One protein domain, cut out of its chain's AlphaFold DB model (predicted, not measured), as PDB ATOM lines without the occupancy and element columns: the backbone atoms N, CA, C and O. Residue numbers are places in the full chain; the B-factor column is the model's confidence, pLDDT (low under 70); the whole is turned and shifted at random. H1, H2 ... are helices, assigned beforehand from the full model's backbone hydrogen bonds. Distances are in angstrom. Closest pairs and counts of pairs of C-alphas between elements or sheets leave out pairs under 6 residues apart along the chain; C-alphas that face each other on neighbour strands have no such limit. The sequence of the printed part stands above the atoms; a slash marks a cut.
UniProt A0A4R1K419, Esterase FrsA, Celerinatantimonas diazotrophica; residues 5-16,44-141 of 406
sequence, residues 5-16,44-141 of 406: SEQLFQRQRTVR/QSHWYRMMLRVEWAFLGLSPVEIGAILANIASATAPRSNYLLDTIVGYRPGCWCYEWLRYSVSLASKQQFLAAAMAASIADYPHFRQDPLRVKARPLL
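This is residues 5 to 16 and 44 to 141 of the 406 residues of the protein "Esterase FrsA" of Celerinatantimonas diazotrophica (UniProt A0A4R1K419). H4 and H5 lie side by side as a hairpin in the middle; H6 packs on H5, and H3 of the H2-H3 hairpin packs on H4. The printed part has 110 residues, with six named helices, H1 to H6 in order, and no named strand: all helix, compact, radius of gyration of the C-alphas 13.0 A, spans 35 by 33 by 25 A.

Start at H1, residues 5 to 8, near H4, residues 96 to 109. H2, residues 53 to 58, forms a hairpin with H3, residues 63 to 75; closest C-alphas, Ala 57 and Pro 63, 5.7 A. H3 touches H4 with residues 69 to 73 alone; closest C-alphas, Ile 69 and Glu 99, 6.3 A. H4 and H5, residues 113 to 124, touch at 11 degrees, opposite ways; closest C-alphas, Ser 104 and Ala 116, 4.2 A. H5 touches H6, residues 134 to 141; closest C-alphas, Ala 117 and Leu 141, 4.5 A. Every O i to N i+4 pair is within hydrogen-bond range in H2, H3 and H4, 7 of 8 in H5, 2 of 4 in H6; H1 is too short for one.

Find C-alpha 96 at (275.627, 163.704, 247.860); H4 runs 20.5 A to C-alpha 109. H6 ends at (276.325, 149.149, 242.143).

Residues 17 to 43 are cut out, a gap of 22.9 A between C-alphas 16 and 44. The H3 to H4 link is long; pLDDT is under 70 at residues 5, 44 and 45.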
ATOM      1  N   SER A   5     261.310 151.942 244.286       69.69
ATOM      2  CA  SER A   5     261.913 153.271 244.108       69.69
ATOM      3  C   SER A   5     261.545 154.223 245.256       69.69
ATOM      4  O   SER A   5     262.412 154.887 245.822       69.69
ATOM      5  N   GLU A   6     260.282 154.229 245.686       72.00
ATOM      6  CA  GLU A   6     259.836 155.031 246.833       72.00
ATOM      7  C   GLU A   6     260.494 154.596 248.152       72.00
ATOM      8  O   GLU A   6     260.827 155.443 248.979       72.00
ATOM      9  N   GLN A   7     260.731 153.293 248.343       76.56
ATOM     10  CA  GLN A   7     261.474 152.772 249.496       76.56
ATOM     11  C   GLN A   7     262.951 153.189 249.458       76.56
ATOM     12  O   GLN A   7     263.496 153.635 250.471       76.56
ATOM     13  N   LEU A   8     263.599 153.088 248.292       81.81
ATOM     14  CA  LEU A   8     265.001 153.468 248.116       81.81
ATOM     15  C   LEU A   8     265.226 154.944 248.466       81.81
ATOM     16  O   LEU A   8     266.126 155.252 249.255       81.81
ATOM     17  N   PHE A   9     264.367 155.825 247.939       86.25
ATOM     18  CA  PHE A   9     264.459 157.282 248.071       86.25
ATOM     19  C   PHE A   9     263.697 157.865 249.272       86.25
ATOM     20  O   PHE A   9     263.560 159.089 249.388       86.25
ATOM     21  N   GLN A  10     263.238 157.017 250.199       86.44
ATOM     22  CA  GLN A  10     262.600 157.468 251.431       86.44
ATOM     23  C   GLN A  10     263.572 158.326 252.249       86.44
ATOM     24  O   GLN A  10     264.680 157.903 252.588       86.44
ATOM     25  N   ARG A  11     263.143 159.550 252.579       86.12
ATOM     26  CA  ARG A  11     263.984 160.527 253.278       86.12
ATOM     27  C   ARG A  11     264.327 160.053 254.687       86.12
ATOM     28  O   ARG A  11     263.440 159.655 255.437       86.12
ATOM     29  N   GLN A  12     265.587 160.207 255.080       87.25
ATOM     30  CA  GLN A  12     266.051 159.890 256.433       87.25
ATOM     31  C   GLN A  12     266.757 161.104 257.028       87.25
ATOM     32  O   GLN A  12     267.808 161.526 256.546       87.25
ATOM     33  N   ARG A  13     266.165 161.708 258.065       79.25
ATOM     34  CA  ARG A  13     266.665 162.976 258.619       79.25
ATOM     35  C   ARG A  13     267.866 162.818 259.552       79.25
ATOM     36  O   ARG A  13     268.635 163.762 259.663       79.25
ATOM     37  N   THR A  14     268.000 161.665 260.201       81.25
ATOM     38  CA  THR A  14     268.916 161.412 261.327       81.25
ATOM     39  C   THR A  14     270.194 160.668 260.941       81.25
ATOM     40  O   THR A  14     270.924 160.205 261.812       81.25
ATOM     41  N   VAL A  15     270.485 160.538 259.646       88.31
ATOM     42  CA  VAL A  15     271.710 159.872 259.192       88.31
ATOM     43  C   VAL A  15     272.900 160.812 259.363       88.31
ATOM     44  O   VAL A  15     272.848 161.953 258.895       88.31
ATOM     45  N   ARG A  16     273.961 160.337 260.031       88.50
ATOM     46  CA  ARG A  16     275.224 161.078 260.151       88.50
ATOM     47  C   ARG A  16     275.807 161.334 258.766       88.50
ATOM     48  O   ARG A  16     275.819 160.446 257.923       88.50
ATOM     49  N   GLN A  44     289.834 173.591 245.391       60.22
ATOM     50  CA  GLN A  44     288.612 173.103 246.018       60.22
ATOM     51  C   GLN A  44     288.509 173.687 247.419       60.22
ATOM     52  O   GLN A  44     288.746 173.021 248.421       60.22
ATOM     53  N   SER A  45     288.160 174.971 247.486       63.72
ATOM     54  CA  SER A  45     287.953 175.686 248.751       63.72
ATOM     55  C   SER A  45     286.592 175.406 249.403       63.72
ATOM     56  O   SER A  45     286.396 175.760 250.564       63.72
ATOM     57  N   HIS A  46     285.646 174.777 248.691       84.00
ATOM     58  CA  HIS A  46     284.244 174.675 249.132       84.00
ATOM     59  C   HIS A  46     283.634 173.268 249.095       84.00
ATOM     60  O   HIS A  46     282.447 173.132 249.377       84.00
ATOM     61  N   TRP A  47     284.400 172.225 248.773       88.75
ATOM     62  CA  TRP A  47     283.917 170.836 248.781       88.75
ATOM     63  C   TRP A  47     284.673 170.023 249.832       88.75
ATOM     64  O   TRP A  47     285.880 170.197 250.007       88.75
ATOM     65  N   TYR A  48     283.956 169.151 250.539       89.31
ATOM     66  CA  TYR A  48     284.563 168.135 251.391       89.31
ATOM     67  C   TYR A  48     285.277 167.116 250.516       89.31
ATOM     68  O   TYR A  48     286.482 166.896 250.648       89.31
ATOM     69  N   ARG A  49     284.510 166.520 249.599       90.69
ATOM     70  CA  ARG A  49     285.006 165.534 248.655       90.69
ATOM     71  C   ARG A  49     285.962 166.159 247.657       90.69
ATOM     72  O   ARG A  49     285.694 167.230 247.119       90.69
ATOM     73  N   MET A  50     287.036 165.436 247.353       88.12
ATOM     74  CA  MET A  50     287.851 165.763 246.190       88.12
ATOM     75  C   MET A  50     287.017 165.537 244.926       88.12
ATOM     76  O   MET A  50     286.517 164.434 244.694       88.12
ATOM     77  N   MET A  51     286.860 166.575 244.113       88.38
ATOM     78  CA  MET A  51     286.058 166.545 242.893       88.38
ATOM     79  C   MET A  51     286.869 165.997 241.720       88.38
ATOM     80  O   MET A  51     287.682 166.717 241.141       88.38
ATOM     81  N   LEU A  52     286.590 164.754 241.326       88.44
ATOM     82  CA  LEU A  52     287.282 164.037 240.248       88.44
ATOM     83  C   LEU A  52     286.502 164.120 238.923       88.44
ATOM     84  O   LEU A  52     286.303 163.129 238.232       88.44
ATOM     85  N   ARG A  53     286.011 165.316 238.561       89.94
ATOM     86  CA  ARG A  53     285.057 165.502 237.444       89.94
ATOM     87  C   ARG A  53     285.569 164.963 236.107       89.94
ATOM     88  O   ARG A  53     284.798 164.369 235.363       89.94
ATOM     89  N   VAL A  54     286.848 165.198 235.809       88.75
ATOM     90  CA  VAL A  54     287.477 164.743 234.561       88.75
ATOM     91  C   VAL A  54     287.646 163.225 234.567       88.75
ATOM     92  O   VAL A  54     287.373 162.593 233.557       88.75
ATOM     93  N   GLU A  55     287.999 162.628 235.707       89.50
ATOM     94  CA  GLU A  55     288.092 161.170 235.855       89.50
ATOM     95  C   GLU A  55     286.720 160.508 235.695       89.50
ATOM     96  O   GLU A  55     286.563 159.585 234.904       89.50
ATOM     97  N   TRP A  56     285.686 161.029 236.358       93.38
ATOM     98  CA  TRP A  56     284.319 160.522 236.212       93.38
ATOM     99  C   TRP A  56     283.815 160.622 234.769       93.38
ATOM    100  O   TRP A  56     283.137 159.712 234.291       93.38
ATOM    101  N   ALA A  57     284.166 161.703 234.068       93.94
ATOM    102  CA  ALA A  57     283.854 161.853 232.653       93.94
ATOM    103  C   ALA A  57     284.614 160.849 231.777       93.94
ATOM    104  O   ALA A  57     284.016 160.208 230.915       93.94
ATOM    105  N   PHE A  58     285.911 160.670 232.035       90.75
ATOM    106  CA  PHE A  58     286.756 159.692 231.351       90.75
ATOM    107  C   PHE A  58     286.228 158.258 231.520       90.75
ATOM    108  O   PHE A  58     286.255 157.470 230.579       90.75
ATOM    109  N   LEU A  59     285.661 157.940 232.687       90.44
ATOM    110  CA  LEU A  59     285.032 156.649 232.984       90.44
ATOM    111  C   LEU A  59     283.612 156.496 232.400       90.44
ATOM    112  O   LEU A  59     282.946 155.490 232.641       90.44
ATOM    113  N   GLY A  60     283.149 157.461 231.597       91.38
ATOM    114  CA  GLY A  60     281.943 157.338 230.776       91.38
ATOM    115  C   GLY A  60     280.711 158.078 231.292       91.38
ATOM    116  O   GLY A  60     279.620 157.880 230.753       91.38
ATOM    117  N   LEU A  61     280.835 158.931 232.314       96.19
ATOM    118  CA  LEU A  61     279.725 159.777 232.756       96.19
ATOM    119  C   LEU A  61     279.665 161.092 231.968       96.19
ATOM    120  O   LEU A  61     280.679 161.710 231.667       96.19
ATOM    121  N   SER A  62     278.456 161.564 231.665       96.44
ATOM    122  CA  SER A  62     278.264 162.839 230.966       96.44
ATOM    123  C   SER A  62     278.775 164.025 231.804       96.44
ATOM    124  O   SER A  62     278.256 164.245 232.902       96.44
ATOM    125  N   PRO A  63     279.712 164.854 231.294       95.38
ATOM    126  CA  PRO A  63     280.152 166.074 231.978       95.38
ATOM    127  C   PRO A  63     279.008 167.043 232.296       95.38
ATOM    128  O   PRO A  63     279.046 167.730 233.318       95.38
ATOM    129  N   VAL A  64     277.977 167.078 231.443       97.12
ATOM    130  CA  VAL A  64     276.783 167.917 231.633       97.12
ATOM    131  C   VAL A  64     275.984 167.441 232.846       97.12
ATOM    132  O   VAL A  64     275.628 168.250 233.699       97.12
ATOM    133  N   GLU A  65     275.767 166.131 232.964       97.81
ATOM    134  CA  GLU A  65     275.036 165.542 234.094       97.81
ATOM    135  C   GLU A  65     275.834 165.652 235.396       97.81
ATOM    136  O   GLU A  65     275.277 166.027 236.426       97.81
ATOM    137  N   ILE A  66     277.156 165.434 235.349       97.25
ATOM    138  CA  ILE A  66     278.047 165.706 236.488       97.25
ATOM    139  C   ILE A  66     277.864 167.163 236.939       97.25
ATOM    140  O   ILE A  66     277.640 167.422 238.119       97.25
ATOM    141  N   GLY A  67     277.917 168.123 236.011       96.50
ATOM    142  CA  GLY A  67     277.701 169.538 236.308       96.50
ATOM    143  C   GLY A  67     276.340 169.817 236.952       96.50
ATOM    144  O   GLY A  67     276.280 170.510 237.969       96.50
ATOM    145  N   ALA A  68     275.265 169.240 236.411       97.94
ATOM    146  CA  ALA A  68     273.904 169.407 236.917       97.94
ATOM    147  C   ALA A  68     273.726 168.840 238.338       97.94
ATOM    148  O   ALA A  68     273.165 169.508 239.207       97.94
ATOM    149  N   ILE A  69     274.255 167.644 238.611       98.12
ATOM    150  CA  ILE A  69     274.220 167.016 239.942       98.12
ATOM    151  C   ILE A  69     274.958 167.884 240.962       98.12
ATOM    152  O   ILE A  69     274.434 168.169 242.041       98.12
ATOM    153  N   LEU A  70     276.157 168.355 240.617       96.56
ATOM    154  CA  LEU A  70     276.946 169.203 241.508       96.56
ATOM    155  C   LEU A  70     276.294 170.566 241.741       96.56
ATOM    156  O   LEU A  70     276.354 171.076 242.858       96.56
ATOM    157  N   ALA A  71     275.628 171.134 240.735       96.62
ATOM    158  CA  ALA A  71     274.840 172.351 240.898       96.62
ATOM    159  C   ALA A  71     273.651 172.138 241.851       96.62
ATOM    160  O   ALA A  71     273.405 172.980 242.716       96.62
ATOM    161  N   ASN A  72     272.959 170.997 241.762       97.50
ATOM    162  CA  ASN A  72     271.869 170.646 242.680       97.50
ATOM    163  C   ASN A  72     272.360 170.496 244.128       97.50
ATOM    164  O   ASN A  72     271.723 171.001 245.050       97.50
ATOM    165  N   ILE A  73     273.513 169.854 244.336       97.19
ATOM    166  CA  ILE A  73     274.129 169.719 245.667       97.19
ATOM    167  C   ILE A  73     274.553 171.095 246.211       97.19
ATOM    168  O   ILE A  73     274.250 171.444 247.354       97.19
ATOM    169  N   ALA A  74     275.216 171.909 245.387       95.75
ATOM    170  CA  ALA A  74     275.714 173.220 245.796       95.75
ATOM    171  C   ALA A  74     274.584 174.211 246.127       95.75
ATOM    172  O   ALA A  74     274.679 174.944 247.109       95.75
ATOM    173  N   SER A  75     273.501 174.207 245.347       96.56
ATOM    174  CA  SER A  75     272.349 175.104 245.536       96.56
ATOM    175  C   SER A  75     271.364 174.639 246.614       96.56
ATOM    176  O   SER A  75     270.447 175.382 246.974       96.56
ATOM    177  N   ALA A  76     271.543 173.436 247.170       96.19
ATOM    178  CA  ALA A  76     270.663 172.910 248.202       96.19
ATOM    179  C   ALA A  76     270.647 173.800 249.458       96.19
ATOM    180  O   ALA A  76     271.685 174.234 249.963       96.19
ATOM    181  N   THR A  77     269.450 174.021 250.003       95.25
ATOM    182  CA  THR A  77     269.213 174.865 251.189       95.25
ATOM    183  C   THR A  77     269.025 174.067 252.477       95.25
ATOM    184  O   THR A  77     268.852 174.645 253.549       95.25
ATOM    185  N   ALA A  78     269.043 172.733 252.397       94.19
ATOM    186  CA  ALA A  78     268.934 171.891 253.579       94.19
ATOM    187  C   ALA A  78     270.151 172.074 254.517       94.19
ATOM    188  O   ALA A  78     271.212 172.518 254.076       94.19
ATOM    189  N   PRO A  79     270.019 171.739 255.816       93.56
ATOM    190  CA  PRO A  79     271.113 171.902 256.770       93.56
ATOM    191  C   PRO A  79     272.357 171.096 256.384       93.56
ATOM    192  O   PRO A  79     272.244 169.934 255.983       93.56
ATOM    193  N   ARG A  80     273.531 171.709 256.563       92.38
ATOM    194  CA  ARG A  80     274.847 171.098 256.348       92.38
ATOM    195  C   ARG A  80     275.556 170.839 257.675       92.38
ATOM    196  O   ARG A  80     275.314 171.557 258.644       92.38
ATOM    197  N   SER A  81     276.413 169.822 257.725       89.75
ATOM    198  CA  SER A  81     277.246 169.534 258.902       89.75
ATOM    199  C   SER A  81     278.407 170.526 259.037       89.75
ATOM    200  O   SER A  81     278.868 170.783 260.147       89.75
ATOM    201  N   ASN A  82     278.842 171.128 257.927       84.19
ATOM    202  CA  ASN A  82     279.844 172.191 257.882       84.19
ATOM    203  C   ASN A  82     279.533 173.202 256.753       84.19
ATOM    204  O   ASN A  82     278.461 173.174 256.155       84.19
ATOM    205  N   TYR A  83     280.450 174.131 256.473       85.75
ATOM    206  CA  TYR A  83     280.274 175.162 255.436       85.75
ATOM    207  C   TYR A  83     280.522 174.668 253.997       85.75
ATOM    208  O   TYR A  83     280.378 175.446 253.054       85.75
ATOM    209  N   LEU A  84     280.927 173.410 253.814       89.62
ATOM    210  CA  LEU A  84     281.238 172.827 252.512       89.62
ATOM    211  C   LEU A  84     279.972 172.340 251.807       89.62
ATOM    212  O   LEU A  84     279.015 171.889 252.428       89.62
ATOM    213  N   LEU A  85     279.966 172.414 250.485       93.12
ATOM    214  CA  LEU A  85     278.760 172.314 249.671       93.12
ATOM    215  C   LEU A  85     278.085 170.934 249.732       93.12
ATOM    216  O   LEU A  85     276.856 170.881 249.793       93.12
ATOM    217  N   ASP A  86     278.860 169.847 249.766       94.25
ATOM    218  CA  ASP A  86     278.394 168.453 249.708       94.25
ATOM    219  C   ASP A  86     278.030 167.812 251.049       94.25
ATOM    220  O   ASP A  86     277.754 166.613 251.100       94.25
ATOM    221  N   THR A  87     277.973 168.589 252.128       93.88
ATOM    222  CA  THR A  87     277.797 168.057 253.487       93.88
ATOM    223  C   THR A  87     276.372 168.216 254.021       93.88
ATOM    224  O   THR A  87     276.136 168.393 255.218       93.88
ATOM    225  N   ILE A  88     275.381 168.147 253.127       94.88
ATOM    226  CA  ILE A  88     273.957 168.150 253.488       94.88
ATOM    227  C   ILE A  88     273.637 166.935 254.368       94.88
ATOM    228  O   ILE A  88     273.911 165.791 254.009       94.88
ATOM    229  N   VAL A  89     272.996 167.186 255.512       92.75
ATOM    230  CA  VAL A  89     272.730 166.171 256.536       92.75
ATOM    231  C   VAL A  89     271.519 165.302 256.194       92.75
ATOM    232  O   VAL A  89     270.415 165.783 255.901       92.75
ATOM    233  N   GLY A  90     271.685 163.991 256.356       92.50
ATOM    234  CA  GLY A  90     270.648 162.994 256.116       92.50
ATOM    235  C   GLY A  90     270.528 162.572 254.651       92.50
ATOM    236  O   GLY A  90     271.159 163.122 253.755       92.50
ATOM    237  N   TYR A  91     269.661 161.598 254.393       95.25
ATOM    238  CA  TYR A  91     269.365 161.117 253.048       95.25
ATOM    239  C   TYR A  91     268.154 161.859 252.475       95.25
ATOM    240  O   TYR A  91     267.017 161.595 252.881       95.25
ATOM    241  N   ARG A  92     268.385 162.851 251.606       94.19
ATOM    242  CA  ARG A  92     267.355 163.761 251.070       94.19
ATOM    243  C   ARG A  92     267.855 164.505 249.817       94.19
ATOM    244  O   ARG A  92     269.066 164.541 249.617       94.19
ATOM    245  N   PRO A  93     266.967 165.172 249.048       95.69
ATOM    246  CA  PRO A  93     267.384 166.057 247.960       95.69
ATOM    247  C   PRO A  93     268.462 167.055 248.391       95.69
ATOM    248  O   PRO A  93     268.367 167.649 249.468       95.69
ATOM    249  N   GLY A  94     269.481 167.206 247.554       95.00
ATOM    250  CA  GLY A  94     270.677 168.001 247.795       95.00
ATOM    251  C   GLY A  94     271.821 167.255 248.481       95.00
ATOM    252  O   GLY A  94     272.951 167.727 248.414       95.00
ATOM    253  N   CYS A  95     271.584 166.105 249.128       95.69
ATOM    254  CA  CYS A  95     272.687 165.330 249.697       95.69
ATOM    255  C   CYS A  95     273.412 164.505 248.633       95.69
ATOM    256  O   CYS A  95     272.795 164.003 247.692       95.69
ATOM    257  N   TRP A  96     274.728 164.355 248.813       97.44
ATOM    258  CA  TRP A  96     275.627 163.704 247.860       97.44
ATOM    259  C   TRP A  96     275.102 162.349 247.374       97.44
ATOM    260  O   TRP A  96     274.805 162.172 246.194       97.44
ATOM    261  N   CYS A  97     274.920 161.409 248.305       96.88
ATOM    262  CA  CYS A  97     274.479 160.053 247.990       96.88
ATOM    263  C   CYS A  97     273.102 160.045 247.302       96.88
ATOM    264  O   CYS A  97     272.867 159.273 246.377       96.88
ATOM    265  N   TYR A  98     272.183 160.918 247.722       96.88
ATOM    266  CA  TYR A  98     270.835 160.970 247.160       96.88
ATOM    267  C   TYR A  98     270.836 161.417 245.696       96.88
ATOM    268  O   TYR A  98     270.212 160.755 244.867       96.88
ATOM    269  N   GLU A  99     271.538 162.503 245.360       98.12
ATOM    270  CA  GLU A  99     271.554 163.016 243.985       98.12
ATOM    271  C   GLU A  99     272.274 162.063 243.022       98.12
ATOM    272  O   GLU A  99     271.761 161.781 241.937       98.12
ATOM    273  N   TRP A 100     273.395 161.470 243.443       98.38
ATOM    274  CA  TRP A 100     274.100 160.478 242.630       98.38
ATOM    275  C   TRP A 100     273.295 159.187 242.430       98.38
ATOM    276  O   TRP A 100     273.239 158.675 241.311       98.38
ATOM    277  N   LEU A 101     272.590 158.686 243.455       97.94
ATOM    278  CA  LEU A 101     271.722 157.512 243.290       97.94
ATOM    279  C   LEU A 101     270.511 157.788 242.401       97.94
ATOM    280  O   LEU A 101     270.098 156.903 241.652       97.94
ATOM    281  N   ARG A 102     269.950 159.001 242.432       97.38
ATOM    282  CA  ARG A 102     268.882 159.383 241.494       97.38
ATOM    283  C   ARG A 102     269.358 159.316 240.051       97.38
ATOM    284  O   ARG A 102     268.649 158.771 239.205       97.38
ATOM    285  N   TYR A 103     270.551 159.834 239.782       98.00
ATOM    286  CA  TYR A 103     271.149 159.752 238.456       98.00
ATOM    287  C   TYR A 103     271.458 158.302 238.058       98.00
ATOM    288  O   TYR A 103     271.061 157.873 236.978       98.00
ATOM    289  N   SER A 104     272.051 157.515 238.960       98.25
ATOM    290  CA  SER A 104     272.317 156.085 238.751       98.25
ATOM    291  C   SER A 104     271.058 155.303 238.347       98.25
ATOM    292  O   SER A 104     271.058 154.600 237.339       98.25
ATOM    293  N   VAL A 105     269.943 155.482 239.063       97.94
ATOM    294  CA  VAL A 105     268.664 154.825 238.733       97.94
ATOM    295  C   VAL A 105     268.106 155.299 237.382       97.94
ATOM    296  O   VAL A 105     267.557 154.492 236.633       97.94
ATOM    297  N   SER A 106     268.270 156.581 237.041       97.50
ATOM    298  CA  SER A 106     267.879 157.133 235.731       97.50
ATOM    299  C   SER A 106     268.699 156.551 234.573       97.50
ATOM    300  O   SER A 106     268.175 156.338 233.482       97.50
ATOM    301  N   LEU A 107     269.982 156.260 234.793       98.00
ATOM    302  CA  LEU A 107     270.825 155.582 233.808       98.00
ATOM    303  C   LEU A 107     270.408 154.118 233.634       98.00
ATOM    304  O   LEU A 107     270.261 153.644 232.508       98.00
ATOM    305  N   ALA A 108     270.147 153.416 234.738       97.38
ATOM    306  CA  ALA A 108     269.711 152.023 234.700       97.38
ATOM    307  C   ALA A 108     268.354 151.851 233.996       97.38
ATOM    308  O   ALA A 108     268.180 150.900 233.239       97.38
ATOM    309  N   SER A 109     267.410 152.788 234.162       96.62
ATOM    310  CA  SER A 109     266.125 152.741 233.442       96.62
ATOM    311  C   SER A 109     266.273 152.919 231.926       96.62
ATOM    312  O   SER A 109     265.426 152.454 231.166       96.62
ATOM    313  N   LYS A 110     267.374 153.535 231.483       96.81
ATOM    314  CA  LYS A 110     267.786 153.650 230.076       96.81
ATOM    315  C   LYS A 110     268.703 152.502 229.629       96.81
ATOM    316  O   LYS A 110     269.291 152.594 228.558       96.81
ATOM    317  N   GLN A 111     268.852 151.452 230.444       96.56
ATOM    318  CA  GLN A 111     269.739 150.303 230.213       96.56
ATOM    319  C   GLN A 111     271.230 150.673 230.089       96.56
ATOM    320  O   GLN A 111     272.040 149.906 229.577       96.56
ATOM    321  N   GLN A 112     271.632 151.839 230.603       97.00
ATOM    322  CA  GLN A 112     273.030 152.275 230.641       97.00
ATOM    323  C   GLN A 112     273.708 151.754 231.913       97.00
ATOM    324  O   GLN A 112     274.149 152.524 232.766       97.00
ATOM    325  N   PHE A 113     273.747 150.430 232.068       97.69
ATOM    326  CA  PHE A 113     274.096 149.772 233.329       97.69
ATOM    327  C   PHE A 113     275.524 150.049 233.815       97.69
ATOM    328  O   PHE A 113     275.719 150.279 235.005       97.69
ATOM    329  N   LEU A 114     276.512 150.122 232.915       96.44
ATOM    330  CA  LEU A 114     277.890 150.446 233.305       96.44
ATOM    331  C   LEU A 114     277.979 151.861 233.896       96.44
ATOM    332  O   LEU A 114     278.507 152.050 234.988       96.44
ATOM    333  N   ALA A 115     277.386 152.850 233.221       97.38
ATOM    334  CA  ALA A 115     277.316 154.222 233.722       97.38
ATOM    335  C   ALA A 115     276.492 154.310 235.021       97.38
ATOM    336  O   ALA A 115     276.842 155.056 235.935       97.38
ATOM    337  N   ALA A 116     275.414 153.527 235.136       98.19
ATOM    338  CA  ALA A 116     274.613 153.446 236.351       98.19
ATOM    339  C   ALA A 116     275.425 152.908 237.537       98.19
ATOM    340  O   ALA A 116     275.334 153.468 238.633       98.19
ATOM    341  N   ALA A 117     276.242 151.871 237.323       97.88
ATOM    342  CA  ALA A 117     277.166 151.343 238.320       97.88
ATOM    343  C   ALA A 117     278.209 152.398 238.715       97.88
ATOM    344  O   ALA A 117     278.360 152.673 239.902       97.88
ATOM    345  N   MET A 118     278.834 153.084 237.750       97.44
ATOM    346  CA  MET A 118     279.766 154.188 238.032       97.44
ATOM    347  C   MET A 118     279.125 155.283 238.896       97.44
ATOM    348  O   MET A 118     279.685 155.692 239.911       97.44
ATOM    349  N   ALA A 119     277.913 155.729 238.556       98.06
ATOM    350  CA  ALA A 119     277.193 156.726 239.347       98.06
ATOM    351  C   ALA A 119     276.827 156.219 240.758       98.06
ATOM    352  O   ALA A 119     276.842 156.997 241.712       98.06
ATOM    353  N   ALA A 120     276.528 154.923 240.917       97.75
ATOM    354  CA  ALA A 120     276.303 154.312 242.228       97.75
ATOM    355  C   ALA A 120     277.592 154.227 243.062       97.75
ATOM    356  O   ALA A 120     277.528 154.439 244.271       97.75
ATOM    357  N   SER A 121     278.748 153.980 242.433       96.75
ATOM    358  CA  SER A 121     280.060 154.051 243.093       96.75
ATOM    359  C   SER A 121     280.296 155.450 243.650       96.75
ATOM    360  O   SER A 121     280.487 155.631 244.854       96.75
ATOM    361  N   ILE A 122     280.135 156.472 242.804       97.12
ATOM    362  CA  ILE A 122     280.327 157.867 243.207       97.12
ATOM    363  C   ILE A 122     279.349 158.264 244.318       97.12
ATOM    364  O   ILE A 122     279.722 159.025 245.206       97.12
ATOM    365  N   ALA A 123     278.131 157.719 244.351       97.25
ATOM    366  CA  ALA A 123     277.192 157.980 245.444       97.25
ATOM    367  C   ALA A 123     277.711 157.561 246.832       97.25
ATOM    368  O   ALA A 123     277.288 158.145 247.832       97.25
ATOM    369  N   ASP A 124     278.600 156.566 246.893       95.25
ATOM    370  CA  ASP A 124     279.246 156.077 248.117       95.25
ATOM    371  C   ASP A 124     280.650 156.663 248.344       95.25
ATOM    372  O   ASP A 124     281.179 156.573 249.447       95.25
ATOM    373  N   TYR A 125     281.264 157.290 247.339       95.50
ATOM    374  CA  TYR A 125     282.576 157.930 247.461       95.50
ATOM    375  C   TYR A 125     282.602 158.931 248.635       95.50
ATOM    376  O   TYR A 125     281.665 159.735 248.767       95.50
ATOM    377  N   PRO A 126     283.635 158.935 249.505       93.06
ATOM    378  CA  PRO A 126     284.912 158.198 249.455       93.06
ATOM    379  C   PRO A 126     284.930 156.808 250.129       93.06
ATOM    380  O   PRO A 126     285.981 156.341 250.559       93.06
ATOM    381  N   HIS A 127     283.784 156.137 250.247       93.19
ATOM    382  CA  HIS A 127     283.671 154.739 250.678       93.19
ATOM    383  C   HIS A 127     284.099 154.469 252.128       93.19
ATOM    384  O   HIS A 127     284.574 153.375 252.446       93.19
ATOM    385  N   PHE A 128     283.886 155.423 253.040       90.25
ATOM    386  CA  PHE A 128     284.227 155.278 254.463       90.25
ATOM    387  C   PHE A 128     283.482 154.144 255.127       90.25
ATOM    388  O   PHE A 128     282.251 154.111 255.097       90.25
ATOM    389  N   ARG A 129     284.219 153.211 255.737       84.75
ATOM    390  CA  ARG A 129     283.711 151.935 256.271       84.75
ATOM    391  C   ARG A 129     282.402 152.069 257.056       84.75
ATOM    392  O   ARG A 129     281.496 151.259 256.902       84.75
ATOM    393  N   GLN A 130     282.314 153.116 257.865       88.19
ATOM    394  CA  GLN A 130     281.222 153.418 258.778       88.19
ATOM    395  C   GLN A 130     280.075 154.243 258.166       88.19
ATOM    396  O   GLN A 130     279.160 154.608 258.901       88.19
ATOM    397  N   ASP A 131     280.116 154.582 256.870       91.38
ATOM    398  CA  ASP A 131     279.054 155.359 256.224       91.38
ATOM    399  C   ASP A 131     277.775 154.519 256.084       91.38
ATOM    400  O   ASP A 131     277.744 153.541 255.325       91.38
ATOM    401  N   PRO A 132     276.696 154.881 256.803       90.12
ATOM    402  CA  PRO A 132     275.449 154.131 256.766       90.12
ATOM    403  C   PRO A 132     274.726 154.241 255.417       90.12
ATOM    404  O   PRO A 132     273.888 153.394 255.123       90.12
ATOM    405  N   LEU A 133     275.012 155.253 254.586       91.38
ATOM    406  CA  LEU A 133     274.356 155.421 253.286       91.38
ATOM    407  C   LEU A 133     274.869 154.437 252.233       91.38
ATOM    408  O   LEU A 133     274.154 154.161 251.266       91.38
ATOM    409  N   ARG A 134     276.029 153.813 252.465       87.94
ATOM    410  CA  ARG A 134     276.580 152.770 251.593       87.94
ATOM    411  C   ARG A 134     275.593 151.646 251.312       87.94
ATOM    412  O   ARG A 134     275.542 151.135 250.194       87.94
ATOM    413  N   VAL A 135     274.793 151.251 252.307       89.12
ATOM    414  CA  VAL A 135     273.832 150.139 252.167       89.12
ATOM    415  C   VAL A 135     272.770 150.412 251.099       89.12
ATOM    416  O   VAL A 135     272.143 149.474 250.615       89.12
ATOM    417  N   LYS A 136     272.581 151.679 250.700       91.56
ATOM    418  CA  LYS A 136     271.711 152.068 249.584       91.56
ATOM    419  C   LYS A 136     272.416 151.963 248.233       91.56
ATOM    420  O   LYS A 136     271.791 151.555 247.261       91.56
ATOM    421  N   ALA A 137     273.696 152.323 248.169       94.00
ATOM    422  CA  ALA A 137     274.459 152.367 246.926       94.00
ATOM    423  C   ALA A 137     274.990 150.994 246.497       94.00
ATOM    424  O   ALA A 137     274.849 150.610 245.339       94.00
ATOM    425  N   ARG A 138     275.547 150.221 247.437       93.25
ATOM    426  CA  ARG A 138     276.235 148.953 247.152       93.25
ATOM    427  C   ARG A 138     275.376 147.910 246.415       93.25
ATOM    428  O   ARG A 138     275.882 147.329 245.459       93.25
ATOM    429  N   PRO A 139     274.107 147.648 246.792       94.50
ATOM    430  CA  PRO A 139     273.293 146.674 246.064       94.50
ATOM    431  C   PRO A 139     273.021 147.093 244.614       94.50
ATOM    432  O   PRO A 139     273.024 146.246 243.725       94.50
ATOM    433  N   LEU A 140     272.822 148.395 244.376       96.75
ATOM    434  CA  LEU A 140     272.593 148.946 243.038       96.75
ATOM    435  C   LEU A 140     273.862 148.880 242.191       96.75
ATOM    436  O   LEU A 140     273.803 148.410 241.064       96.75
ATOM    437  N   LEU A 141     275.004 149.281 242.760       97.25
ATOM    438  CA  LEU A 141     276.325 149.149 242.143       97.25
ATOM    439  C   LEU A 141     276.556 147.716 241.647       97.25
ATOM    440  O   LEU A 141     276.788 147.519 240.458       97.25
TER     441      LEU A 141